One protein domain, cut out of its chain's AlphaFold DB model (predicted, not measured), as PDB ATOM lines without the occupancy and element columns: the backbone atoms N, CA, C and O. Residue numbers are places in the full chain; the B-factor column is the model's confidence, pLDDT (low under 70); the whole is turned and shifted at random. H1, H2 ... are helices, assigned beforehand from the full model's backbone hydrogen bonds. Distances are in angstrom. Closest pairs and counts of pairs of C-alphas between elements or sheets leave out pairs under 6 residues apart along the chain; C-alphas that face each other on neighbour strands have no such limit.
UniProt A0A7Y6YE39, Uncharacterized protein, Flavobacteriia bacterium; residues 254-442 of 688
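What this domain is: This is residues 254 to 442 of the 688 residues of an uncharacterized protein of Flavobacteriia bacterium (UniProt A0A7Y6YE39). One long helix, H9, runs along one side of the domain; H4 and H2 pack on it, and two helical hairpins, H5 with H6 and H7 with H8, cluster toward the end where H9 begins. Residues 301 to 307 stick out near its other end. The printed part has 189 residues, with nine helices, H1 to H9 in order, and no named strand: all helix. It is compact, radius of gyration of the C-alphas 18.1 A, yet elongated, spanning 55 by 34 by 34 A.

How they stand to each other: Start at H1, residues 263 to 269, close but not clearly touching H2, residues 277 to 290; C-alphas 267 and 280 come closest, at 8.0 A. Next comes H3, residues 311 to 319. H4, residues 323 to 329, touches H2, closest at C-alphas 285 and 323, 5.3 A. H5, residues 342 to 353, forms a hairpin with the hub, H6, residues 358 to 366; the closest C-alphas, 351 and 358, are 5.0 A apart. H6 touches H7, residues 373 to 382, closest at C-alphas 365 and 376, 6.6 A. H3 and H6 touch only at their ends, closest at C-alphas 319 and 359, 5.5 A. H7 forms a hairpin with H8, residues 387 to 398, at a steep tilt of 36 degrees, only just; C-alphas 374 and 397 come closest, at 4.2 A. H9, residues 408 to 442, touches H4 with residues 418 to 426 alone, closest at C-alphas 422 and 325, 4.9 A. Every O i to N i+4 pair is within hydrogen-bond range in H1, H4, H6, H7 and H8; 6 of 10 are in H2, 7 of 8 in H5, 28 of 31 in H9 and 0 of 5 in H3, where 1 of 6 O i to N i+3 pairs is.

Where its parts are: Find C-alpha 263 at (-21.791, -22.631, 45.972), where H1 begins. H9 runs 51.8 A to C-alpha 442 at (-33.409, -17.020, 16.680).

The domain as a whole: The printed part has no cut. The links H2 to H3 and H4 to H5 are long. Residues 289 to 318 and 405 to 416 have pLDDT under 70.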
ATOM      1  N   ASP A 254      -8.966 -33.941  42.634       85.31
ATOM      2  CA  ASP A 254     -10.405 -34.230  42.699       85.31
ATOM      3  C   ASP A 254     -10.951 -34.348  44.132       85.31
ATOM      4  O   ASP A 254     -12.163 -34.327  44.333       85.31
ATOM      5  N   SER A 255     -10.073 -34.437  45.135       86.62
ATOM      6  CA  SER A 255     -10.455 -34.393  46.550       86.62
ATOM      7  C   SER A 255     -10.541 -32.973  47.122       86.62
ATOM      8  O   SER A 255     -10.998 -32.811  48.253       86.62
ATOM      9  N   LEU A 256     -10.116 -31.960  46.358       92.38
ATOM     10  CA  LEU A 256     -10.109 -30.553  46.759       92.38
ATOM     11  C   LEU A 256     -11.315 -29.801  46.187       92.38
ATOM     12  O   LEU A 256     -11.759 -30.033  45.059       92.38
ATOM     13  N   ASN A 257     -11.813 -28.837  46.952       93.00
ATOM     14  CA  ASN A 257     -12.893 -27.946  46.572       93.00
ATOM     15  C   ASN A 257     -12.359 -26.556  46.198       93.00
ATOM     16  O   ASN A 257     -12.161 -25.680  47.042       93.00
ATOM     17  N   PHE A 258     -12.193 -26.331  44.896       95.81
ATOM     18  CA  PHE A 258     -11.814 -25.032  44.344       95.81
ATOM     19  C   PHE A 258     -13.010 -24.151  43.979       95.81
ATOM     20  O   PHE A 258     -12.822 -23.094  43.387       95.81
ATOM     21  N   LEU A 259     -14.239 -24.563  44.300       94.56
ATOM     22  CA  LEU A 259     -15.432 -23.761  44.038       94.56
ATOM     23  C   LEU A 259     -15.606 -22.683  45.121       94.56
ATOM     24  O   LEU A 259     -15.215 -22.907  46.270       94.56
ATOM     25  N   PRO A 260     -16.226 -21.532  44.796       93.12
ATOM     26  CA  PRO A 260     -16.477 -20.477  45.768       93.12
ATOM     27  C   PRO A 260     -17.302 -20.955  46.960       93.12
ATOM     28  O   PRO A 260     -18.174 -21.828  46.843       93.12
ATOM     29  N   GLN A 261     -17.091 -20.297  48.096       89.00
ATOM     30  CA  GLN A 261     -17.822 -20.584  49.319       89.00
ATOM     31  C   GLN A 261     -19.345 -20.524  49.101       89.00
ATOM     32  O   GLN A 261     -19.867 -19.690  48.356       89.00
ATOM     33  N   CYS A 262     -20.067 -21.427  49.767       89.62
ATOM     34  CA  CYS A 262     -21.526 -21.574  49.703       89.62
ATOM     35  C   CYS A 262     -22.099 -22.005  48.336       89.62
ATOM     36  O   CYS A 262     -23.316 -22.185  48.238       89.62
ATOM     37  N   PHE A 263     -21.289 -22.199  47.284       93.38
ATOM     38  CA  PHE A 263     -21.791 -22.631  45.972       93.38
ATOM     39  C   PHE A 263     -22.453 -24.019  46.045       93.38
ATOM     40  O   PHE A 263     -23.620 -24.171  45.681       93.38
ATOM     41  N   LEU A 264     -21.745 -25.011  46.596       93.19
ATOM     42  CA  LEU A 264     -22.258 -26.378  46.767       93.19
ATOM     43  C   LEU A 264     -23.441 -26.449  47.749       93.19
ATOM     44  O   LEU A 264     -24.414 -27.169  47.508       93.19
ATOM     45  N   ASP A 265     -23.411 -25.642  48.813       92.81
ATOM     46  CA  ASP A 265     -24.528 -25.529  49.759       92.81
ATOM     47  C   ASP A 265     -25.788 -25.016  49.058       92.81
ATOM     48  O   ASP A 265     -26.889 -25.536  49.264       92.81
ATOM     49  N   ARG A 266     -25.640 -24.016  48.178       93.31
ATOM     50  CA  ARG A 266     -26.767 -23.484  47.412       93.31
ATOM     51  C   ARG A 266     -27.331 -24.517  46.446       93.31
ATOM     52  O   ARG A 266     -28.552 -24.634  46.369       93.31
ATOM     53  N   LEU A 267     -26.483 -25.279  45.757       93.12
ATOM     54  CA  LEU A 267     -26.932 -26.373  44.892       93.12
ATOM     55  C   LEU A 267     -27.726 -27.425  45.676       93.12
ATOM     56  O   LEU A 267     -28.798 -27.839  45.231       93.12
ATOM     57  N   THR A 268     -27.279 -27.757  46.887       93.62
ATOM     58  CA  THR A 268     -27.997 -28.670  47.788       93.62
ATOM     59  C   THR A 268     -29.373 -28.118  48.179       93.62
ATOM     60  O   THR A 268     -30.373 -28.830  48.105       93.62
ATOM     61  N   VAL A 269     -29.463 -26.832  48.545       93.44
ATOM     62  CA  VAL A 269     -30.743 -26.160  48.859       93.44
ATOM     63  C   VAL A 269     -31.696 -26.161  47.658       93.44
ATOM     64  O   VAL A 269     -32.909 -26.282  47.833       93.44
ATOM     65  N   LEU A 270     -31.155 -26.049  46.445       91.12
ATOM     66  CA  LEU A 270     -31.907 -26.113  45.191       91.12
ATOM     67  C   LEU A 270     -32.287 -27.550  44.780       91.12
ATOM     68  O   LEU A 270     -33.032 -27.724  43.816       91.12
ATOM     69  N   GLY A 271     -31.837 -28.564  45.527       93.88
ATOM     70  CA  GLY A 271     -32.168 -29.972  45.308       93.88
ATOM     71  C   GLY A 271     -31.323 -30.667  44.240       93.88
ATOM     72  O   GLY A 271     -31.771 -31.677  43.700       93.88
ATOM     73  N   TYR A 272     -30.143 -30.131  43.914       92.94
ATOM     74  CA  TYR A 272     -29.188 -30.793  43.024       92.94
ATOM     75  C   TYR A 272     -28.412 -31.885  43.758       92.94
ATOM     76  O   TYR A 272     -28.080 -31.747  44.937       92.94
ATOM     77  N   ASP A 273     -28.120 -32.960  43.032       92.12
ATOM     78  CA  ASP A 273     -27.243 -34.029  43.489       92.12
ATOM     79  C   ASP A 273     -25.781 -33.608  43.297       92.12
ATOM     80  O   ASP A 273     -25.368 -33.289  42.184       92.12
ATOM     81  N   LEU A 274     -25.009 -33.581  44.385       89.69
ATOM     82  CA  LEU A 274     -23.591 -33.223  44.337       89.69
ATOM     83  C   LEU A 274     -22.706 -34.387  43.860       89.69
ATOM     84  O   LEU A 274     -21.539 -34.166  43.540       89.69
ATOM     85  N   GLU A 275     -23.231 -35.616  43.804       90.75
ATOM     86  CA  GLU A 275     -22.519 -36.753  43.207       90.75
ATOM     87  C   GLU A 275     -22.480 -36.648  41.670       90.75
ATOM     88  O   GLU A 275     -21.561 -37.166  41.034       90.75
ATOM     89  N   ASP A 276     -23.424 -35.913  41.071       92.00
ATOM     90  CA  ASP A 276     -23.433 -35.587  39.644       92.00
ATOM     91  C   ASP A 276     -22.505 -34.398  39.340       92.00
ATOM     92  O   ASP A 276     -22.925 -33.252  39.141       92.00
ATOM     93  N   GLN A 277     -21.206 -34.697  39.306       86.69
ATOM     94  CA  GLN A 277     -20.154 -33.720  39.019       86.69
ATOM     95  C   GLN A 277     -20.316 -33.058  37.646       86.69
ATOM     96  O   GLN A 277     -19.996 -31.883  37.506       86.69
ATOM     97  N   GLU A 278     -20.874 -33.753  36.646       88.62
ATOM     98  CA  GLU A 278     -21.114 -33.170  35.321       88.62
ATOM     99  C   GLU A 278     -22.142 -32.032  35.397       88.62
ATOM    100  O   GLU A 278     -21.953 -30.970  34.790       88.62
ATOM    101  N   THR A 279     -23.207 -32.214  36.184       89.06
ATOM    102  CA  THR A 279     -24.199 -31.163  36.436       89.06
ATOM    103  C   THR A 279     -23.609 -30.013  37.251       89.06
ATOM    104  O   THR A 279     -23.805 -28.851  36.881       89.06
ATOM    105  N   VAL A 280     -22.864 -30.298  38.325       90.31
ATOM    106  CA  VAL A 280     -22.207 -29.265  39.150       90.31
ATOM    107  C   VAL A 280     -21.256 -28.412  38.301       90.31
ATOM    108  O   VAL A 280     -21.383 -27.182  38.275       90.31
ATOM    109  N   ASP A 281     -20.378 -29.060  37.537       88.69
ATOM    110  CA  ASP A 281     -19.430 -28.423  36.625       88.69
ATOM    111  C   ASP A 281     -20.142 -27.588  35.564       88.69
ATOM    112  O   ASP A 281     -19.767 -26.445  35.299       88.69
ATOM    113  N   SER A 282     -21.207 -28.124  34.964       87.75
ATOM    114  CA  SER A 282     -21.982 -27.408  33.949       87.75
ATOM    115  C   SER A 282     -22.613 -26.132  34.507       87.75
ATOM    116  O   SER A 282     -22.603 -25.097  33.837       87.75
ATOM    117  N   LEU A 283     -23.128 -26.173  35.740       90.19
ATOM    118  CA  LEU A 283     -23.714 -25.008  36.404       90.19
ATOM    119  C   LEU A 283     -22.664 -23.953  36.754       90.19
ATOM    120  O   LEU A 283     -22.929 -22.762  36.592       90.19
ATOM    121  N   PHE A 284     -21.474 -24.368  37.189       91.19
ATOM    122  CA  PHE A 284     -20.399 -23.449  37.547       91.19
ATOM    123  C   PHE A 284     -19.686 -22.864  36.317       91.19
ATOM    124  O   PHE A 284     -19.566 -21.646  36.161       91.19
ATOM    125  N   TYR A 285     -19.253 -23.710  35.382       87.06
ATOM    126  CA  TYR A 285     -18.471 -23.282  34.225       87.06
ATOM    127  C   TYR A 285     -19.292 -22.487  33.208       87.06
ATOM    128  O   TYR A 285     -18.729 -21.637  32.520       87.06
ATOM    129  N   ALA A 286     -20.622 -22.634  33.154       83.19
ATOM    130  CA  ALA A 286     -21.483 -21.820  32.284       83.19
ATOM    131  C   ALA A 286     -21.339 -20.295  32.499       83.19
ATOM    132  O   ALA A 286     -21.772 -19.495  31.656       83.19
ATOM    133  N   TYR A 287     -20.738 -19.863  33.608       81.56
ATOM    134  CA  TYR A 287     -20.442 -18.462  33.893       81.56
ATOM    135  C   TYR A 287     -19.182 -17.917  33.210       81.56
ATOM    136  O   TYR A 287     -19.071 -16.697  33.088       81.56
ATOM    137  N   SER A 288     -18.300 -18.764  32.663       71.56
ATOM    138  CA  SER A 288     -17.185 -18.326  31.804       71.56
ATOM    139  C   SER A 288     -17.668 -17.550  30.569       71.56
ATOM    140  O   SER A 288     -16.970 -16.688  30.059       71.56
ATOM    141  N   GLY A 289     -18.914 -17.761  30.129       57.81
ATOM    142  CA  GLY A 289     -19.517 -17.005  29.025       57.81
ATOM    143  C   GLY A 289     -19.754 -15.512  29.273       57.81
ATOM    144  O   GLY A 289     -20.113 -14.804  28.335       57.81
ATOM    145  N   ASN A 290     -19.578 -15.023  30.504       56.16
ATOM    146  CA  ASN A 290     -19.741 -13.603  30.827       56.16
ATOM    147  C   ASN A 290     -18.517 -12.748  30.448       56.16
ATOM    148  O   ASN A 290     -18.622 -11.529  30.533       56.16
ATOM    149  N   PHE A 291     -17.401 -13.364  30.029       50.56
ATOM    150  CA  PHE A 291     -16.103 -12.702  29.858       50.56
ATOM    151  C   PHE A 291     -15.753 -12.402  28.381       50.56
ATOM    152  O   PHE A 291     -14.668 -12.735  27.892       50.56
ATOM    153  N   ARG A 292     -16.718 -11.880  27.605       46.03
ATOM    154  CA  ARG A 292     -16.514 -11.486  26.197       46.03
ATOM    155  C   ARG A 292     -16.408  -9.966  26.074       46.03
ATOM    156  O   ARG A 292     -17.421  -9.264  26.144       46.03
ATOM    157  N   LYS A 293     -15.208  -9.515  25.686       39.19
ATOM    158  CA  LYS A 293     -14.819  -8.125  25.367       39.19
ATOM    159  C   LYS A 293     -15.696  -7.407  24.319       39.19
ATOM    160  O   LYS A 293     -15.631  -6.188  24.220       39.19
ATOM    161  N   ASP A 294     -16.506  -8.140  23.547       38.72
ATOM    162  CA  ASP A 294     -17.355  -7.616  22.456       38.72
ATOM    163  C   ASP A 294     -18.866  -7.867  22.666       38.72
ATOM    164  O   ASP A 294     -19.664  -7.914  21.731       38.72
ATOM    165  N   SER A 295     -19.313  -8.094  23.903       37.38
ATOM    166  CA  SER A 295     -20.724  -8.411  24.134       37.38
ATOM    167  C   SER A 295     -21.607  -7.151  24.113       37.38
ATOM    168  O   SER A 295     -21.888  -6.488  25.110       37.38
ATOM    169  N   THR A 296     -22.212  -6.875  22.956       36.31
ATOM    170  CA  THR A 296     -23.646  -6.582  22.990       36.31
ATOM    171  C   THR A 296     -24.308  -7.814  23.595       36.31
ATOM    172  O   THR A 296     -24.508  -8.805  22.899       36.31
ATOM    173  N   VAL A 297     -24.580  -7.790  24.904       39.12
ATOM    174  CA  VAL A 297     -25.519  -8.731  25.522       39.12
ATOM    175  C   VAL A 297     -26.744  -8.770  24.600       39.12
ATOM    176  O   VAL A 297     -27.303  -7.697  24.331       39.12
ATOM    177  N   PRO A 298     -27.111  -9.931  24.026       38.59
ATOM    178  CA  PRO A 298     -28.249 -10.009  23.125       38.59
ATOM    179  C   PRO A 298     -29.463  -9.407  23.829       38.59
ATOM    180  O   PRO A 298     -29.697  -9.655  25.008       38.59
ATOM    181  N   TYR A 299     -30.158  -8.506  23.145       34.91
ATOM    182  CA  TYR A 299     -31.201  -7.668  23.724       34.91
ATOM    183  C   TYR A 299     -32.401  -8.551  24.112       34.91
ATOM    184  O   TYR A 299     -33.237  -8.883  23.273       34.91
ATOM    185  N   TRP A 300     -32.450  -8.998  25.368       47.09
ATOM    186  CA  TRP A 300     -33.541  -9.806  25.913       47.09
ATOM    187  C   TRP A 300     -34.640  -8.884  26.454       47.09
ATOM    188  O   TRP A 300     -34.345  -7.876  27.087       47.09
ATOM    189  N   SER A 301     -35.896  -9.218  26.144       35.31
ATOM    190  CA  SER A 301     -37.152  -8.508  26.447       35.31
ATOM    191  C   SER A 301     -37.098  -7.413  27.530       35.31
ATOM    192  O   SER A 301     -36.690  -7.664  28.665       35.31
ATOM    193  N   SER A 302     -37.667  -6.248  27.212       37.56
ATOM    194  CA  SER A 302     -37.802  -5.031  28.038       37.56
ATOM    195  C   SER A 302     -38.436  -5.191  29.435       37.56
ATOM    196  O   SER A 302     -38.548  -4.209  30.162       37.56
ATOM    197  N   VAL A 303     -38.836  -6.398  29.844       38.75
ATOM    198  CA  VAL A 303     -39.454  -6.676  31.154       38.75
ATOM    199  C   VAL A 303     -38.417  -6.857  32.274       38.75
ATOM    200  O   VAL A 303     -38.749  -6.636  33.432       38.75
ATOM    201  N   TYR A 304     -37.155  -7.172  31.957       40.09
ATOM    202  CA  TYR A 304     -36.084  -7.366  32.957       40.09
ATOM    203  C   TYR A 304     -34.919  -6.374  32.805       40.09
ATOM    204  O   TYR A 304     -33.843  -6.551  33.369       40.09
ATOM    205  N   GLN A 305     -35.134  -5.307  32.032       38.03
ATOM    206  CA  GLN A 305     -34.098  -4.357  31.627       38.03
ATOM    207  C   GLN A 305     -33.608  -3.417  32.738       38.03
ATOM    208  O   GLN A 305     -32.654  -2.681  32.511       38.03
ATOM    209  N   SER A 306     -34.234  -3.393  33.917       32.94
ATOM    210  CA  SER A 306     -33.902  -2.384  34.926       32.94
ATOM    211  C   SER A 306     -32.635  -2.668  35.739       32.94
ATOM    212  O   SER A 306     -32.239  -1.789  36.495       32.94
ATOM    213  N   GLU A 307     -31.991  -3.838  35.607       41.19
ATOM    214  CA  GLU A 307     -30.902  -4.230  36.529       41.19
ATOM    215  C   GLU A 307     -29.577  -4.682  35.883       41.19
ATOM    216  O   GLU A 307     -28.603  -4.873  36.603       41.19
ATOM    217  N   MET A 308     -29.471  -4.826  34.554       37.88
ATOM    218  CA  MET A 308     -28.204  -5.216  33.903       37.88
ATOM    219  C   MET A 308     -27.770  -4.185  32.861       37.88
ATOM    220  O   MET A 308     -28.200  -4.220  31.707       37.88
ATOM    221  N   THR A 309     -26.898  -3.261  33.265       34.97
ATOM    222  CA  THR A 309     -26.197  -2.357  32.350       34.97
ATOM    223  C   THR A 309     -24.964  -3.051  31.758       34.97
ATOM    224  O   THR A 309     -24.367  -3.939  32.359       34.97
ATOM    225  N   LYS A 310     -24.566  -2.630  30.550       39.06
ATOM    226  CA  LYS A 310     -23.332  -3.058  29.860       39.06
ATOM    227  C   LYS A 310     -22.050  -2.847  30.689       39.06
ATOM    228  O   LYS A 310     -21.046  -3.490  30.404       39.06
ATOM    229  N   ASP A 311     -22.092  -1.957  31.680       34.53
ATOM    230  CA  ASP A 311     -20.971  -1.654  32.576       34.53
ATOM    231  C   ASP A 311     -20.647  -2.827  33.509       34.53
ATOM    232  O   ASP A 311     -19.484  -3.179  33.686       34.53
ATOM    233  N   THR A 312     -21.658  -3.508  34.060       42.78
ATOM    234  CA  THR A 312     -21.462  -4.509  35.122       42.78
ATOM    235  C   THR A 312     -20.699  -5.756  34.655       42.78
ATOM    236  O   THR A 312     -20.130  -6.468  35.476       42.78
ATOM    237  N   THR A 313     -20.679  -6.047  33.349       47.50
ATOM    238  CA  THR A 313     -19.908  -7.160  32.762       47.50
ATOM    239  C   THR A 313     -18.418  -6.859  32.631       47.50
ATOM    240  O   THR A 313     -17.618  -7.775  32.784       47.50
ATOM    241  N   PHE A 314     -18.029  -5.599  32.403       43.31
ATOM    242  CA  PHE A 314     -16.628  -5.225  32.173       43.31
ATOM    243  C   PHE A 314     -15.813  -5.265  33.477       43.31
ATOM    244  O   PHE A 314     -14.706  -5.791  33.504       43.31
ATOM    245  N   TYR A 315     -16.399  -4.813  34.591       47.22
ATOM    246  CA  TYR A 315     -15.726  -4.798  35.898       47.22
ATOM    247  C   TYR A 315     -15.608  -6.184  36.544       47.22
ATOM    248  O   TYR A 315     -14.682  -6.427  37.309       47.22
ATOM    249  N   THR A 316     -16.489  -7.143  36.241       53.53
ATOM    250  CA  THR A 316     -16.371  -8.497  36.814       53.53
ATOM    251  C   THR A 316     -15.192  -9.295  36.251       53.53
ATOM    252  O   THR A 316     -14.717 -10.206  36.928       53.53
ATOM    253  N   GLU A 317     -14.703  -8.948  35.049       56.28
ATOM    254  CA  GLU A 317     -13.615  -9.675  34.383       56.28
ATOM    255  C   GLU A 317     -12.264  -9.544  35.081       56.28
ATOM    256  O   GLU A 317     -11.528 -10.524  35.219       56.28
ATOM    257  N   GLU A 318     -11.944  -8.337  35.531       63.53
ATOM    258  CA  GLU A 318     -10.622  -8.011  36.067       63.53
ATOM    259  C   GLU A 318     -10.525  -8.245  37.580       63.53
ATOM    260  O   GLU A 318      -9.427  -8.430  38.098       63.53
ATOM    261  N   LEU A 319     -11.663  -8.310  38.285       74.69
ATOM    262  CA  LEU A 319     -11.695  -8.327  39.752       74.69
ATOM    263  C   LEU A 319     -11.850  -9.732  40.354       74.69
ATOM    264  O   LEU A 319     -11.372  -9.964  41.459       74.69
ATOM    265  N   SER A 320     -12.524 -10.668  39.672       84.62
ATOM    266  CA  SER A 320     -12.902 -11.975  40.247       84.62
ATOM    267  C   SER A 320     -12.142 -13.145  39.632       84.62
ATOM    268  O   SER A 320     -11.898 -13.169  38.424       84.62
ATOM    269  N   ILE A 321     -11.845 -14.158  40.447       90.62
ATOM    270  CA  ILE A 321     -11.419 -15.472  39.951       90.62
ATOM    271  C   ILE A 321     -12.503 -16.031  39.027       90.62
ATOM    272  O   ILE A 321     -13.684 -16.081  39.374       90.62
ATOM    273  N   THR A 322     -12.101 -16.449  37.832       88.06
ATOM    274  CA  THR A 322     -13.037 -16.927  36.810       88.06
ATOM    275  C   THR A 322     -13.259 -18.439  36.910       88.06
ATOM    276  O   THR A 322     -12.325 -19.175  37.233       88.06
ATOM    277  N   PRO A 323     -14.443 -18.960  36.529       91.06
ATOM    278  CA  PRO A 323     -14.658 -20.405  36.449       91.06
ATOM    279  C   PRO A 323     -13.674 -21.114  35.508       91.06
ATOM    280  O   PRO A 323     -13.347 -22.276  35.716       91.06
ATOM    281  N   ALA A 324     -13.158 -20.416  34.489       87.44
ATOM    282  CA  ALA A 324     -12.148 -20.966  33.590       87.44
ATOM    283  C   ALA A 324     -10.790 -21.161  34.285       87.44
ATOM    284  O   ALA A 324     -10.155 -22.188  34.070       87.44
ATOM    285  N   GLN A 325     -10.372 -20.224  35.144       91.81
ATOM    286  CA  GLN A 325      -9.172 -20.384  35.974       91.81
ATOM    287  C   GLN A 325      -9.324 -21.562  36.937       91.81
ATOM    288  O   GLN A 325      -8.430 -22.395  37.016       91.81
ATOM    289  N   VAL A 326     -10.482 -21.689  37.589       94.38
ATOM    290  CA  VAL A 326     -10.789 -22.830  38.470       94.38
ATOM    291  C   VAL A 326     -10.720 -24.151  37.708       94.38
ATOM    292  O   VAL A 326     -10.079 -25.094  38.164       94.38
ATOM    293  N   LYS A 327     -11.296 -24.206  36.500       90.62
ATOM    294  CA  LYS A 327     -11.193 -25.380  35.626       90.62
ATOM    295  C   LYS A 327      -9.740 -25.745  35.318       90.62
ATOM    296  O   LYS A 327      -9.403 -26.922  35.239       90.62
ATOM    297  N   THR A 328      -8.876 -24.745  35.141       89.38
ATOM    298  CA  THR A 328      -7.442 -24.955  34.924       89.38
ATOM    299  C   THR A 328      -6.737 -25.501  36.164       89.38
ATOM    300  O   THR A 328      -5.850 -26.333  36.008       89.38
ATOM    301  N   LEU A 329      -7.135 -25.105  37.379       92.81
ATOM    302  CA  LEU A 329      -6.542 -25.619  38.625       92.81
ATOM    303  C   LEU A 329      -6.755 -27.129  38.803       92.81
ATOM    304  O   LEU A 329      -5.862 -27.813  39.294       92.81
ATOM    305  N   TYR A 330      -7.884 -27.670  38.337       89.44
ATOM    306  CA  TYR A 330      -8.156 -29.116  38.338       89.44
ATOM    307  C   TYR A 330      -7.337 -29.915  37.306       89.44
ATOM    308  O   TYR A 330      -7.470 -31.136  37.200       89.44
ATOM    309  N   ASN A 331      -6.488 -29.258  36.515       84.56
ATOM    310  CA  ASN A 331      -5.675 -29.936  35.519       84.56
ATOM    311  C   ASN A 331      -4.554 -30.762  36.176       84.56
ATOM    312  O   ASN A 331      -3.818 -30.268  37.026       84.56
ATOM    313  N   GLN A 332      -4.381 -32.011  35.730       78.75
ATOM    314  CA  GLN A 332      -3.422 -32.970  36.302       78.75
ATOM    315  C   GLN A 332      -1.961 -32.496  36.282       78.75
ATOM    316  O   GLN A 332      -1.157 -32.961  37.089       78.75
ATOM    317  N   GLU A 333      -1.611 -31.537  35.425       76.44
ATOM    318  CA  GLU A 333      -0.279 -30.928  35.417       76.44
ATOM    319  C   GLU A 333       0.048 -30.203  36.748       76.44
ATOM    320  O   GLU A 333       1.216 -30.079  37.114       76.44
ATOM    321  N   PHE A 334      -0.967 -29.805  37.531       84.38
ATOM    322  CA  PHE A 334      -0.805 -29.214  38.867       84.38
ATOM    323  C   PHE A 334      -0.776 -30.238  40.015       84.38
ATOM    324  O   PHE A 334      -0.564 -29.863  41.165       84.38
ATOM    325  N   GLN A 335      -0.931 -31.540  39.748       81.62
ATOM    326  CA  GLN A 335      -1.064 -32.576  40.787       81.62
ATOM    327  C   GLN A 335       0.157 -32.691  41.724       81.62
ATOM    328  O   GLN A 335       0.055 -33.220  42.833       81.62
ATOM    329  N   ASN A 336       1.324 -32.224  41.281       74.00
ATOM    330  CA  ASN A 336       2.552 -32.232  42.074       74.00
ATOM    331  C   ASN A 336       2.956 -30.830  42.574       74.00
ATOM    332  O   ASN A 336       4.034 -30.692  43.135       74.00
ATOM    333  N   THR A 337       2.132 -29.795  42.388       83.06
ATOM    334  CA  THR A 337       2.402 -28.436  42.894       83.06
ATOM    335  C   THR A 337       1.688 -28.196  44.223       83.06
ATOM    336  O   THR A 337       0.884 -29.021  44.666       83.06
ATOM    337  N   PHE A 338       1.918 -27.033  44.850       89.19
ATOM    338  CA  PHE A 338       1.137 -26.641  46.025       89.19
ATOM    339  C   PHE A 338      -0.363 -26.505  45.733       89.19
ATOM    340  O   PHE A 338      -1.147 -26.508  46.675       89.19
ATOM    341  N   VAL A 339      -0.789 -26.395  44.466       93.38
ATOM    342  CA  VAL A 339      -2.215 -26.314  44.103       93.38
ATOM    343  C   VAL A 339      -2.950 -27.556  44.593       93.38
ATOM    344  O   VAL A 339      -4.062 -27.462  45.098       93.38
ATOM    345  N   ALA A 340      -2.292 -28.713  44.529       90.56
ATOM    346  CA  ALA A 340      -2.805 -29.983  45.015       90.56
ATOM    347  C   ALA A 340      -2.647 -30.149  46.541       90.56
ATOM    348  O   ALA A 340      -2.288 -31.228  47.004       90.56
ATOM    349  N   THR A 341      -2.866 -29.099  47.339       91.19
ATOM    350  CA  THR A 341      -2.738 -29.135  48.808       91.19
ATOM    351  C   THR A 341      -3.922 -28.449  49.490       91.19
ATOM    352  O   THR A 341      -4.470 -27.478  48.968       91.19
ATOM    353  N   HIS A 342      -4.282 -28.901  50.697       91.25
ATOM    354  CA  HIS A 342      -5.307 -28.233  51.513       91.25
ATOM    355  C   HIS A 342      -4.897 -26.805  51.904       91.25
ATOM    356  O   HIS A 342      -5.734 -25.921  52.037       91.25
ATOM    357  N   GLN A 343      -3.595 -26.544  52.040       94.88
ATOM    358  CA  GLN A 343      -3.065 -25.217  52.346       94.88
ATOM    359  C   GLN A 343      -3.379 -24.208  51.235       94.88
ATOM    360  O   GLN A 343      -3.677 -23.049  51.527       94.88
ATOM    361  N   PHE A 344      -3.317 -24.628  49.969       96.94
ATOM    362  CA  PHE A 344      -3.719 -23.777  48.854       96.94
ATOM    363  C   PHE A 344      -5.241 -23.661  48.737       96.94
ATOM    364  O   PHE A 344      -5.737 -22.561  48.512       96.94
ATOM    365  N   GLU A 345      -5.981 -24.754  48.947       96.44
ATOM    366  CA  GLU A 345      -7.451 -24.737  48.993       96.44
ATOM    367  C   GLU A 345      -7.976 -23.699  50.001       96.44
ATOM    368  O   GLU A 345      -8.801 -22.862  49.640       96.44
ATOM    369  N   GLU A 346      -7.444 -23.677  51.228       95.44
ATOM    370  CA  GLU A 346      -7.800 -22.691  52.260       95.44
ATOM    371  C   GLU A 346      -7.571 -21.246  51.792       95.44
ATOM    372  O   GLU A 346      -8.422 -20.378  51.987       95.44
ATOM    373  N   ARG A 347      -6.436 -20.983  51.133       96.56
ATOM    374  CA  ARG A 347      -6.111 -19.651  50.604       96.56
ATOM    375  C   ARG A 347      -7.040 -19.264  49.464       96.56
ATOM    376  O   ARG A 347      -7.500 -18.129  49.429       96.56
ATOM    377  N   LEU A 348      -7.352 -20.196  48.564       96.75
ATOM    378  CA  LEU A 348      -8.260 -19.959  47.444       96.75
ATOM    379  C   LEU A 348      -9.661 -19.553  47.928       96.75
ATOM    380  O   LEU A 348     -10.261 -18.641  47.357       96.75
ATOM    381  N   GLN A 349     -10.154 -20.166  49.011       94.75
ATOM    382  CA  GLN A 349     -11.430 -19.781  49.626       94.75
ATOM    383  C   GLN A 349     -11.414 -18.327  50.126       94.75
ATOM    384  O   GLN A 349     -12.358 -17.580  49.866       94.75
ATOM    385  N   GLU A 350     -10.323 -17.882  50.753       94.12
ATOM    386  CA  GLU A 350     -10.162 -16.482  51.178       94.12
ATOM    387  C   GLU A 350      -9.961 -15.526  49.988       94.12
ATOM    388  O   GLU A 350     -10.485 -14.408  49.977       94.12
ATOM    389  N   MET A 351      -9.266 -15.962  48.929       94.38
ATOM    390  CA  MET A 351      -9.071 -15.162  47.714       94.38
ATOM    391  C   MET A 351     -10.398 -14.792  47.049       94.38
ATOM    392  O   MET A 351     -10.510 -13.691  46.512       94.38
ATOM    393  N   TYR A 352     -11.419 -15.654  47.088       91.56
ATOM    394  CA  TYR A 352     -12.750 -15.326  46.557       91.56
ATOM    395  C   TYR A 352     -13.389 -14.105  47.226       91.56
ATOM    396  O   TYR A 352     -14.145 -13.378  46.582       91.56
ATOM    397  N   LEU A 353     -13.086 -13.880  48.504       87.62
ATOM    398  CA  LEU A 353     -13.646 -12.794  49.309       87.62
ATOM    399  C   LEU A 353     -12.790 -11.521  49.254       87.62
ATOM    400  O   LEU A 353     -13.256 -10.436  49.611       87.62
ATOM    401  N   ALA A 354     -11.552 -11.628  48.770       88.44
ATOM    402  CA  ALA A 354     -10.565 -10.562  48.793       88.44
ATOM    403  C   ALA A 354     -10.740  -9.531  47.661       88.44
ATOM    404  O   ALA A 354      -9.827  -9.272  46.882       88.44
ATOM    405  N   CYS A 355     -11.915  -8.920  47.549       84.19
ATOM    406  CA  CYS A 355     -12.248  -7.943  46.509       84.19
ATOM    407  C   CYS A 355     -11.609  -6.563  46.771       84.19
ATOM    408  O   CYS A 355     -11.549  -6.148  47.930       84.19
ATOM    409  N   PRO A 356     -11.155  -5.820  45.738       81.31
ATOM    410  CA  PRO A 356     -11.158  -6.142  44.302       81.31
ATOM    411  C   PRO A 356     -10.011  -7.066  43.847       81.31
ATOM    412  O   PRO A 356      -9.886  -7.359  42.663       81.31
ATOM    413  N   ASN A 357      -9.172  -7.522  44.773       85.50
ATOM    414  CA  ASN A 357      -7.902  -8.196  44.508       85.50
ATOM    415  C   ASN A 357      -8.025  -9.704  44.221       85.50
ATOM    416  O   ASN A 357      -7.006 -10.351  44.005       85.50
ATOM    417  N   SER A 358      -9.233 -10.275  44.195       89.50
ATOM    418  CA  SER A 358      -9.464 -11.726  44.137       89.50
ATOM    419  C   SER A 358      -8.709 -12.401  42.987       89.50
ATOM    420  O   SER A 358      -7.937 -13.338  43.203       89.50
ATOM    421  N   ARG A 359      -8.854 -11.878  41.764       88.38
ATOM    422  CA  ARG A 359      -8.137 -12.400  40.591       88.38
ATOM    423  C   ARG A 359      -6.626 -12.176  40.669       88.38
ATOM    424  O   ARG A 359      -5.854 -13.069  40.328       88.38
ATOM    425  N   ALA A 360      -6.215 -10.982  41.089       88.38
ATOM    426  CA  ALA A 360      -4.808 -10.604  41.161       88.38
ATOM    427  C   ALA A 360      -4.043 -11.462  42.185       88.38
ATOM    428  O   ALA A 360      -2.910 -11.856  41.920       88.38
ATOM    429  N   LEU A 361      -4.689 -11.831  43.297       92.62
ATOM    430  CA  LEU A 361      -4.137 -12.760  44.280       92.62
ATOM    431  C   LEU A 361      -3.931 -14.147  43.689       92.62
ATOM    432  O   LEU A 361      -2.823 -14.656  43.774       92.62
ATOM    433  N   LEU A 362      -4.937 -14.744  43.038       94.38
ATOM    434  CA  LEU A 362      -4.753 -16.059  42.415       94.38
ATOM    435  C   LEU A 362      -3.578 -16.043  41.425       94.38
ATOM    436  O   LEU A 362      -2.721 -16.924  41.461       94.38
ATOM    437  N   ASN A 363      -3.492 -15.007  40.592       90.31
ATOM    438  CA  ASN A 363      -2.405 -14.866  39.629       90.31
ATOM    439  C   ASN A 363      -1.025 -14.755  40.300       90.31
ATOM    440  O   ASN A 363      -0.071 -15.340  39.794       90.31
ATOM    441  N   ALA A 364      -0.915 -14.079  41.450       91.06
ATOM    442  CA  ALA A 364       0.340 -13.972  42.196       91.06
ATOM    443  C   ALA A 364       0.875 -15.334  42.670       91.06
ATOM    444  O   ALA A 364       2.091 -15.529  42.715       91.06
ATOM    445  N   TYR A 365      -0.026 -16.268  42.989       93.50
ATOM    446  CA  TYR A 365       0.318 -17.638  43.370       93.50
ATOM    447  C   TYR A 365       0.672 -18.479  42.150       93.50
ATOM    448  O   TYR A 365       1.708 -19.140  42.124       93.50
ATOM    449  N   MET A 366      -0.167 -18.433  41.117       91.19
ATOM    450  CA  MET A 366       0.026 -19.253  39.920       91.19
ATOM    451  C   MET A 366       1.289 -18.878  39.137       91.19
ATOM    452  O   MET A 366       1.832 -19.723  38.426       91.19
ATOM    453  N   SER A 367       1.800 -17.657  39.309       84.81
ATOM    454  CA  SER A 367       3.071 -17.230  38.725       84.81
ATOM    455  C   SER A 367       4.316 -17.637  39.517       84.81
ATOM    456  O   SER A 367       5.419 -17.491  38.994       84.81
ATOM    457  N   ARG A 368       4.155 -18.163  40.740       86.25
ATOM    458  CA  ARG A 368       5.237 -18.466  41.698       86.25
ATOM    459  C   ARG A 368       5.080 -19.847  42.325       86.25
ATOM    460  O   ARG A 368       5.214 -20.022  43.534       86.25
ATOM    461  N   LEU A 369       4.760 -20.845  41.505       83.12
ATOM    462  CA  LEU A 369       4.521 -22.219  41.963       83.12
ATOM    463  C   LEU A 369       5.739 -22.865  42.656       83.12
ATOM    464  O   LEU A 369       5.589 -23.873  43.346       83.12
ATOM    465  N   ASP A 370       6.927 -22.298  42.452       74.31
ATOM    466  CA  ASP A 370       8.219 -22.651  43.044       74.31
ATOM    467  C   ASP A 370       8.479 -22.027  44.419       74.31
ATOM    468  O   ASP A 370       9.359 -22.494  45.149       74.31
ATOM    469  N   TRP A 371       7.702 -21.016  44.812       82.19
ATOM    470  CA  TRP A 371       7.886 -20.339  46.088       82.19
ATOM    471  C   TRP A 371       7.156 -21.068  47.228       82.19
ATOM    472  O   TRP A 371       6.096 -21.666  47.020       82.19
ATOM    473  N   PRO A 372       7.684 -20.996  48.465       85.50
ATOM    474  CA  PRO A 372       6.921 -21.330  49.664       85.50
ATOM    475  C   PRO A 372       5.606 -20.542  49.713       85.50
ATOM    476  O   PRO A 372       5.638 -19.324  49.509       85.50
ATOM    477  N   LEU A 373       4.479 -21.188  50.043       91.25
ATOM    478  CA  LEU A 373       3.187 -20.492  50.173       91.25
ATOM    479  C   LEU A 373       3.295 -19.287  51.120       91.25
ATOM    480  O   LEU A 373       2.860 -18.198  50.761       91.25
ATOM    481  N   SER A 374       3.985 -19.444  52.256       88.94
ATOM    482  CA  SER A 374       4.205 -18.371  53.232       88.94
ATOM    483  C   SER A 374       4.982 -17.173  52.680       88.94
ATOM    484  O   SER A 374       4.780 -16.052  53.138       88.94
ATOM    485  N   ARG A 375       5.869 -17.377  51.695       90.00
ATOM    486  CA  ARG A 375       6.591 -16.276  51.034       90.00
ATOM    487  C   ARG A 375       5.652 -15.490  50.124       90.00
ATOM    488  O   ARG A 375       5.730 -14.267  50.083       90.00
ATOM    489  N   ILE A 376       4.760 -16.186  49.418       93.00
ATOM    490  CA  ILE A 376       3.739 -15.551  48.579       93.00
ATOM    491  C   ILE A 376       2.733 -14.798  49.463       93.00
ATOM    492  O   ILE A 376       2.377 -13.671  49.134       93.00
ATOM    493  N   ASP A 377       2.337 -15.375  50.606       94.31
ATOM    494  CA  ASP A 377       1.486 -14.723  51.611       94.31
ATOM    495  C   ASP A 377       2.078 -13.376  52.074       94.31
ATOM    496  O   ASP A 377       1.389 -12.357  52.037       94.31
ATOM    497  N   SER A 378       3.365 -13.343  52.448       91.38
ATOM    498  CA  SER A 378       4.055 -12.096  52.815       91.38
ATOM    499  C   SER A 378       4.103 -11.102  51.654       91.38
ATOM    500  O   SER A 378       3.788  -9.928  51.834       91.38
ATOM    501  N   LEU A 379       4.423 -11.579  50.445       90.69
ATOM    502  CA  LEU A 379       4.516 -10.740  49.251       90.69
ATOM    503  C   LEU A 379       3.197 -10.016  48.951       90.69
ATOM    504  O   LEU A 379       3.202  -8.830  48.622       90.69
ATOM    505  N   VAL A 380       2.056 -10.707  49.036       91.38
ATOM    506  CA  VAL A 380       0.755 -10.079  48.748       91.38
ATOM    507  C   VAL A 380       0.343  -9.076  49.832       91.38
ATOM    508  O   VAL A 380      -0.346  -8.102  49.528       91.38
ATOM    509  N   VAL A 381       0.794  -9.265  51.078       90.50
ATOM    510  CA  VAL A 381       0.620  -8.296  52.174       90.50
ATOM    511  C   VAL A 381       1.453  -7.038  51.928       90.50
ATOM    512  O   VAL A 381       0.918  -5.930  51.961       90.50
ATOM    513  N   GLU A 382       2.739  -7.203  51.619       86.94
ATOM    514  CA  GLU A 382       3.673  -6.101  51.347       86.94
ATOM    515  C   GLU A 382       3.234  -5.246  50.152       86.94
ATOM    516  O   GLU A 382       3.364  -4.022  50.165       86.94
ATOM    517  N   ASN A 383       2.628  -5.884  49.153       83.12
ATOM    518  CA  ASN A 383       2.133  -5.244  47.941       83.12
ATOM    519  C   ASN A 383       0.709  -4.672  48.075       83.12
ATOM    520  O   ASN A 383       0.014  -4.517  47.076       83.12
ATOM    521  N   GLY A 384       0.259  -4.321  49.283       76.44
ATOM    522  CA  GLY A 384      -0.896  -3.433  49.461       76.44
ATOM    523  C   GLY A 384      -2.245  -4.108  49.711       76.44
ATOM    524  O   GLY A 384      -3.282  -3.452  49.564       76.44
ATOM    525  N   LEU A 385      -2.279  -5.378  50.137       84.06
ATOM    526  CA  LEU A 385      -3.480  -5.907  50.799       84.06
ATOM    527  C   LEU A 385      -3.780  -5.092  52.064       84.06
ATOM    528  O   LEU A 385      -2.891  -4.794  52.854       84.06
ATOM    529  N   THR A 386      -5.052  -4.754  52.278       78.38
ATOM    530  CA  THR A 386      -5.490  -3.952  53.430       78.38
ATOM    531  C   THR A 386      -6.666  -4.600  54.162       78.38
ATOM    532  O   THR A 386      -7.340  -5.496  53.644       78.38
ATOM    533  N   GLY A 387      -6.929  -4.139  55.387       82.69
ATOM    534  CA  GLY A 387      -8.118  -4.515  56.155       82.69
ATOM    535  C   GLY A 387      -8.115  -5.973  56.618       82.69
ATOM    536  O   GLY A 387      -7.079  -6.515  56.989       82.69
ATOM    537  N   SER A 388      -9.287  -6.617  56.616       81.88
ATOM    538  CA  SER A 388      -9.430  -8.013  57.064       81.88
ATOM    539  C   SER A 388      -8.631  -8.996  56.211       81.88
ATOM    540  O   SER A 388      -8.107  -9.970  56.743       81.88
ATOM    541  N   ASN A 389      -8.502  -8.722  54.911       86.00
ATOM    542  CA  ASN A 389      -7.741  -9.570  53.997       86.00
ATOM    543  C   ASN A 389      -6.257  -9.552  54.379       86.00
ATOM    544  O   ASN A 389      -5.642 -10.604  54.471       86.00
ATOM    545  N   GLN A 390      -5.703  -8.377  54.701       89.69
ATOM    546  CA  GLN A 390      -4.327  -8.261  55.193       89.69
ATOM    547  C   GLN A 390      -4.089  -9.160  56.412       89.69
ATOM    548  O   GLN A 390      -3.181  -9.981  56.393       89.69
ATOM    549  N   SER A 391      -4.944  -9.067  57.436       90.94
ATOM    550  CA  SER A 391      -4.790  -9.870  58.654       90.94
ATOM    551  C   SER A 391      -4.868 -11.380  58.395       90.94
ATOM    552  O   SER A 391      -4.169 -12.151  59.051       90.94
ATOM    553  N   MET A 392      -5.697 -11.817  57.441       92.62
ATOM    554  CA  MET A 392      -5.790 -13.232  57.065       92.62
ATOM    555  C   MET A 392      -4.526 -13.729  56.353       92.62
ATOM    556  O   MET A 392      -4.021 -14.798  56.691       92.62
ATOM    557  N   PHE A 393      -3.969 -12.954  55.420       94.25
ATOM    558  CA  PHE A 393      -2.734 -13.340  54.728       94.25
ATOM    559  C   PHE A 393      -1.483 -13.184  55.614       94.25
ATOM    560  O   PHE A 393      -0.571 -13.996  55.509       94.25
ATOM    561  N   GLU A 394      -1.465 -12.260  56.581       92.38
ATOM    562  CA  GLU A 394      -0.448 -12.222  57.650       92.38
ATOM    563  C   GLU A 394      -0.485 -13.498  58.506       92.38
ATOM    564  O   GLU A 394       0.555 -14.069  58.849       92.38
ATOM    565  N   TYR A 395      -1.689 -13.990  58.820       92.75
ATOM    566  CA  TYR A 395      -1.851 -15.270  59.503       92.75
ATOM    567  C   TYR A 395      -1.324 -16.434  58.653       92.75
ATOM    568  O   TYR A 395      -0.579 -17.270  59.172       92.75
ATOM    569  N   PHE A 396      -1.637 -16.480  57.356       94.38
ATOM    570  CA  PHE A 396      -1.102 -17.506  56.459       94.38
ATOM    571  C   PHE A 396       0.427 -17.465  56.350       94.38
ATOM    572  O   PHE A 396       1.065 -18.510  56.500       94.38
ATOM    573  N   ALA A 397       1.023 -16.276  56.229       89.00
ATOM    574  CA  ALA A 397       2.473 -16.097  56.253       89.00
ATOM    575  C   ALA A 397       3.093 -16.661  57.544       89.00
ATOM    576  O   ALA A 397       4.077 -17.404  57.500       89.00
ATOM    577  N   SER A 398       2.473 -16.392  58.700       85.62
ATOM    578  CA  SER A 398       2.971 -16.846  60.008       85.62
ATOM    579  C   SER A 398       2.975 -18.371  60.200       85.62
ATOM    580  O   SER A 398       3.681 -18.876  61.072       85.62
ATOM    581  N   ARG A 399       2.219 -19.128  59.388       85.12
ATOM    582  CA  ARG A 399       2.155 -20.601  59.473       85.12
ATOM    583  C   ARG A 399       3.414 -21.300  58.957       85.12
ATOM    584  O   ARG A 399       3.634 -22.464  59.314       85.12
ATOM    585  N   GLY A 400       4.209 -20.616  58.128       79.50
ATOM    586  CA  GLY A 400       5.411 -21.180  57.505       79.50
ATOM    587  C   GLY A 400       5.114 -22.328  56.531       79.50
ATOM    588  O   GLY A 400       5.927 -23.245  56.393       79.50
ATOM    589  N   ASP A 401       3.929 -22.320  55.906       83.94
ATOM    590  CA  ASP A 401       3.560 -23.309  54.888       83.94
ATOM    591  C   ASP A 401       4.528 -23.193  53.703       83.94
ATOM    592  O   ASP A 401       4.636 -22.140  53.071       83.94
ATOM    593  N   GLY A 402       5.262 -24.267  53.422       80.06
ATOM    594  CA  GLY A 402       6.339 -24.246  52.447       80.06
ATOM    595  C   GLY A 402       5.907 -24.571  51.029       80.06
ATOM    596  O   GLY A 402       4.822 -24.204  50.580       80.06
ATOM    597  N   ARG A 403       6.798 -25.236  50.297       78.19
ATOM    598  CA  ARG A 403       6.570 -25.695  48.922       78.19
ATOM    599  C   ARG A 403       6.348 -27.205  48.884       78.19
ATOM    600  O   ARG A 403       6.661 -27.912  49.844       78.19
ATOM    601  N   VAL A 404       5.836 -27.704  47.765       73.94
ATOM    602  CA  VAL A 404       5.914 -29.136  47.441       73.94
ATOM    603  C   VAL A 404       7.292 -29.413  46.841       73.94
ATOM    604  O   VAL A 404       7.796 -28.606  46.064       73.94
ATOM    605  N   ASP A 405       7.906 -30.535  47.213       63.66
ATOM    606  CA  ASP A 405       9.222 -30.945  46.711       63.66
ATOM    607  C   ASP A 405       9.177 -31.229  45.195       63.66
ATOM    608  O   ASP A 405       8.614 -32.239  44.751       63.66
ATOM    609  N   MET A 406       9.712 -30.299  44.394       57.53
ATOM    610  CA  MET A 406       9.740 -30.353  42.932       57.53
ATOM    611  C   MET A 406      10.927 -29.594  42.317       57.53
ATOM    612  O   MET A 406      11.468 -28.657  42.891       57.53
ATOM    613  N   ASP A 407      11.288 -29.994  41.094       51.31
ATOM    614  CA  ASP A 407      12.301 -29.341  40.255       51.31
ATOM    615  C   ASP A 407      11.793 -27.973  39.750       51.31
ATOM    616  O   ASP A 407      10.807 -27.913  39.004       51.31
ATOM    617  N   ASN A 408      12.479 -26.888  40.135       49.28
ATOM    618  CA  ASN A 408      12.134 -25.490  39.823       49.28
ATOM    619  C   ASN A 408      11.908 -25.234  38.317       49.28
ATOM    620  O   ASN A 408      11.072 -24.412  37.940       49.28
ATOM    621  N   SER A 409      12.584 -25.976  37.430       46.44
ATOM    622  CA  SER A 409      12.477 -25.777  35.976       46.44
ATOM    623  C   SER A 409      11.114 -26.180  35.384       46.44
ATOM    624  O   SER A 409      10.695 -25.633  34.362       46.44
ATOM    625  N   ALA A 410      10.386 -27.100  36.029       50.31
ATOM    626  CA  ALA A 410       9.040 -27.500  35.611       50.31
ATOM    627  C   ALA A 410       7.967 -26.481  36.040       50.31
ATOM    628  O   ALA A 410       6.931 -26.361  35.386       50.31
ATOM    629  N   LEU A 411       8.229 -25.718  37.102       57.09
ATOM    630  CA  LEU A 411       7.272 -24.799  37.722       57.09
ATOM    631  C   LEU A 411       7.076 -23.512  36.917       57.09
ATOM    632  O   LEU A 411       5.944 -23.059  36.748       57.09
ATOM    633  N   ILE A 412       8.144 -22.997  36.305       55.28
ATOM    634  CA  ILE A 412       8.092 -21.817  35.423       55.28
ATOM    635  C   ILE A 412       7.250 -22.095  34.163       55.28
ATOM    636  O   ILE A 412       6.503 -21.233  33.697       55.28
ATOM    637  N   VAL A 413       7.326 -23.311  33.611       59.06
ATOM    638  CA  VAL A 413       6.539 -23.706  32.425       59.06
ATOM    639  C   VAL A 413       5.043 -23.783  32.752       59.06
ATOM    640  O   VAL A 413       4.212 -23.438  31.908       59.06
ATOM    641  N   LEU A 414       4.694 -24.176  33.982       66.25
ATOM    642  CA  LEU A 414       3.307 -24.292  34.434       66.25
ATOM    643  C   LEU A 414       2.604 -22.936  34.610       66.25
ATOM    644  O   LEU A 414       1.386 -22.873  34.454       66.25
ATOM    645  N   ASN A 415       3.345 -21.844  34.834       66.44
ATOM    646  CA  ASN A 415       2.778 -20.491  34.857       66.44
ATOM    647  C   ASN A 415       2.187 -20.102  33.485       66.44
ATOM    648  O   ASN A 415       0.997 -19.818  33.358       66.44
ATOM    649  N   ASN A 416       2.993 -20.192  32.420       65.25
ATOM    650  CA  ASN A 416       2.523 -19.906  31.056       65.25
ATOM    651  C   ASN A 416       1.385 -20.848  30.631       65.25
ATOM    652  O   ASN A 416       0.477 -20.450  29.899       65.25
ATOM    653  N   TYR A 417       1.422 -22.093  31.109       72.25
ATOM    654  CA  TYR A 417       0.355 -23.065  30.898       72.25
ATOM    655  C   TYR A 417      -0.963 -22.645  31.562       72.25
ATOM    656  O   TYR A 417      -2.012 -22.761  30.926       72.25
ATOM    657  N   PHE A 418      -0.926 -22.141  32.801       78.88
ATOM    658  CA  PHE A 418      -2.115 -21.701  33.533       78.88
ATOM    659  C   PHE A 418      -2.872 -20.597  32.790       78.88
ATOM    660  O   PHE A 418      -4.080 -20.717  32.564       78.88
ATOM    661  N   GLU A 419      -2.166 -19.544  32.375       77.88
ATOM    662  CA  GLU A 419      -2.763 -18.409  31.663       77.88
ATOM    663  C   GLU A 419      -3.356 -18.849  30.315       77.88
ATOM    664  O   GLU A 419      -4.524 -18.579  30.016       77.88
ATOM    665  N   GLU A 420      -2.598 -19.614  29.523       75.06
ATOM    666  CA  GLU A 420      -3.044 -20.055  28.199       75.06
ATOM    667  C   GLU A 420      -4.226 -21.036  28.274       75.06
ATOM    668  O   GLU A 420      -5.203 -20.890  27.533       75.06
ATOM    669  N   LYS A 421      -4.201 -22.016  29.187       77.25
ATOM    670  CA  LYS A 421      -5.319 -22.962  29.351       77.25
ATOM    671  C   LYS A 421      -6.568 -22.281  29.900       77.25
ATOM    672  O   LYS A 421      -7.659 -22.557  29.399       77.25
ATOM    673  N   SER A 422      -6.423 -21.342  30.836       81.94
ATOM    674  CA  SER A 422      -7.550 -20.549  31.340       81.94
ATOM    675  C   SER A 422      -8.205 -19.742  30.219       81.94
ATOM    676  O   SER A 422      -9.431 -19.749  30.090       81.94
ATOM    677  N   ARG A 423      -7.403 -19.120  29.341       79.88
ATOM    678  CA  ARG A 423      -7.895 -18.416  28.147       79.88
ATOM    679  C   ARG A 423      -8.664 -19.353  27.212       79.88
ATOM    680  O   ARG A 423      -9.777 -19.028  26.801       79.88
ATOM    681  N   LEU A 424      -8.105 -20.525  26.907       73.75
ATOM    682  CA  LEU A 424      -8.727 -21.509  26.013       73.75
ATOM    683  C   LEU A 424     -10.046 -22.062  26.569       73.75
ATOM    684  O   LEU A 424     -11.029 -22.149  25.830       73.75
ATOM    685  N   TYR A 425     -10.106 -22.399  27.862       80.25
ATOM    686  CA  TYR A 425     -11.358 -22.816  28.497       80.25
ATOM    687  C   TYR A 425     -12.394 -21.699  28.469       80.25
ATOM    688  O   TYR A 425     -13.551 -21.955  28.126       80.25
ATOM    689  N   ASN A 426     -11.985 -20.464  28.762       79.19
ATOM    690  CA  ASN A 426     -12.880 -19.319  28.707       79.19
ATOM    691  C   ASN A 426     -13.484 -19.133  27.305       79.19
ATOM    692  O   ASN A 426     -14.699 -18.984  27.176       79.19
ATOM    693  N   GLU A 427     -12.664 -19.208  26.253       73.44
ATOM    694  CA  GLU A 427     -13.109 -19.105  24.857       73.44
ATOM    695  C   GLU A 427     -14.085 -20.221  24.472       73.44
ATOM    696  O   GLU A 427     -15.164 -19.938  23.944       73.44
ATOM    697  N   ALA A 428     -13.733 -21.477  24.765       73.75
ATOM    698  CA  ALA A 428     -14.543 -22.637  24.406       73.75
ATOM    699  C   ALA A 428     -15.909 -22.629  25.110       73.75
ATOM    700  O   ALA A 428     -16.944 -22.840  24.472       73.75
ATOM    701  N   ILE A 429     -15.931 -22.338  26.414       73.19
ATOM    702  CA  ILE A 429     -17.176 -22.295  27.188       73.19
ATOM    703  C   ILE A 429     -18.028 -21.088  26.775       73.19
ATOM    704  O   ILE A 429     -19.241 -21.220  26.598       73.19
ATOM    705  N   SER A 430     -17.407 -19.926  26.547       71.00
ATOM    706  CA  SER A 430     -18.111 -18.737  26.052       71.00
ATOM    707  C   SER A 430     -18.769 -18.968  24.698       71.00
ATOM    708  O   SER A 430     -19.895 -18.520  24.476       71.00
ATOM    709  N   GLU A 431     -18.091 -19.666  23.786       71.19
ATOM    710  CA  GLU A 431     -18.658 -20.042  22.492       71.19
ATOM    711  C   GLU A 431     -19.872 -20.962  22.669       71.19
ATOM    712  O   GLU A 431     -20.925 -20.686  22.098       71.19
ATOM    713  N   ALA A 432     -19.761 -22.008  23.492       75.56
ATOM    714  CA  ALA A 432     -20.854 -22.950  23.733       75.56
ATOM    715  C   ALA A 432     -22.100 -22.257  24.318       75.56
ATOM    716  O   ALA A 432     -23.203 -22.413  23.789       75.56
ATOM    717  N   VAL A 433     -21.914 -21.430  25.352       74.25
ATOM    718  CA  VAL A 433     -22.995 -20.653  25.981       74.25
ATOM    719  C   VAL A 433     -23.609 -19.671  24.980       74.25
ATOM    720  O   VAL A 433     -24.833 -19.586  24.871       74.25
ATOM    721  N   SER A 434     -22.783 -18.956  24.211       72.06
ATOM    722  CA  SER A 434     -23.263 -18.014  23.195       72.06
ATOM    723  C   SER A 434     -24.069 -18.711  22.102       72.06
ATOM    724  O   SER A 434     -25.101 -18.184  21.704       72.06
ATOM    725  N   ASN A 435     -23.622 -19.870  21.617       78.25
ATOM    726  CA  ASN A 435     -24.314 -20.605  20.558       78.25
ATOM    727  C   ASN A 435     -25.706 -21.047  21.013       78.25
ATOM    728  O   ASN A 435     -26.675 -20.798  20.299       78.25
ATOM    729  N   TYR A 436     -25.810 -21.612  22.220       81.75
ATOM    730  CA  TYR A 436     -27.094 -21.999  22.802       81.75
ATOM    731  C   TYR A 436     -28.059 -20.810  22.869       81.75
ATOM    732  O   TYR A 436     -29.171 -20.876  22.347       81.75
ATOM    733  N   TRP A 437     -27.635 -19.690  23.462       77.62
ATOM    734  CA  TRP A 437     -28.520 -18.536  23.628       77.62
ATOM    735  C   TRP A 437     -28.858 -17.850  22.302       77.62
ATOM    736  O   TRP A 437     -30.002 -17.442  22.118       77.62
ATOM    737  N   ASN A 438     -27.928 -17.780  21.348       78.75
ATOM    738  CA  ASN A 438     -28.207 -17.250  20.011       78.75
ATOM    739  C   ASN A 438     -29.259 -18.097  19.277       78.75
ATOM    740  O   ASN A 438     -30.164 -17.544  18.652       78.75
ATOM    741  N   GLU A 439     -29.194 -19.424  19.396       83.88
ATOM    742  CA  GLU A 439     -30.221 -20.322  18.863       83.88
ATOM    743  C   GLU A 439     -31.579 -20.070  19.536       83.88
ATOM    744  O   GLU A 439     -32.585 -19.882  18.851       83.88
ATOM    745  N   GLN A 440     -31.612 -19.957  20.871       83.00
ATOM    746  CA  GLN A 440     -32.845 -19.635  21.600       83.00
ATOM    747  C   GLN A 440     -33.441 -18.281  21.186       83.00
ATOM    748  O   GLN A 440     -34.671 -18.138  21.154       83.00
ATOM    749  N   GLN A 441     -32.592 -17.299  20.864       80.00
ATOM    750  CA  GLN A 441     -33.013 -15.995  20.358       80.00
ATOM    751  C   GLN A 441     -33.613 -16.106  18.963       80.00
ATOM    752  O   GLN A 441     -34.690 -15.565  18.737       80.00
ATOM    753  N   SER A 442     -32.942 -16.821  18.054       84.25
ATOM    754  CA  SER A 442     -33.409 -17.020  16.680       84.25
ATOM    755  C   SER A 442     -34.785 -17.675  16.666       84.25
ATOM    756  O   SER A 442     -35.710 -17.129  16.077       84.25
TER     757      SER A 442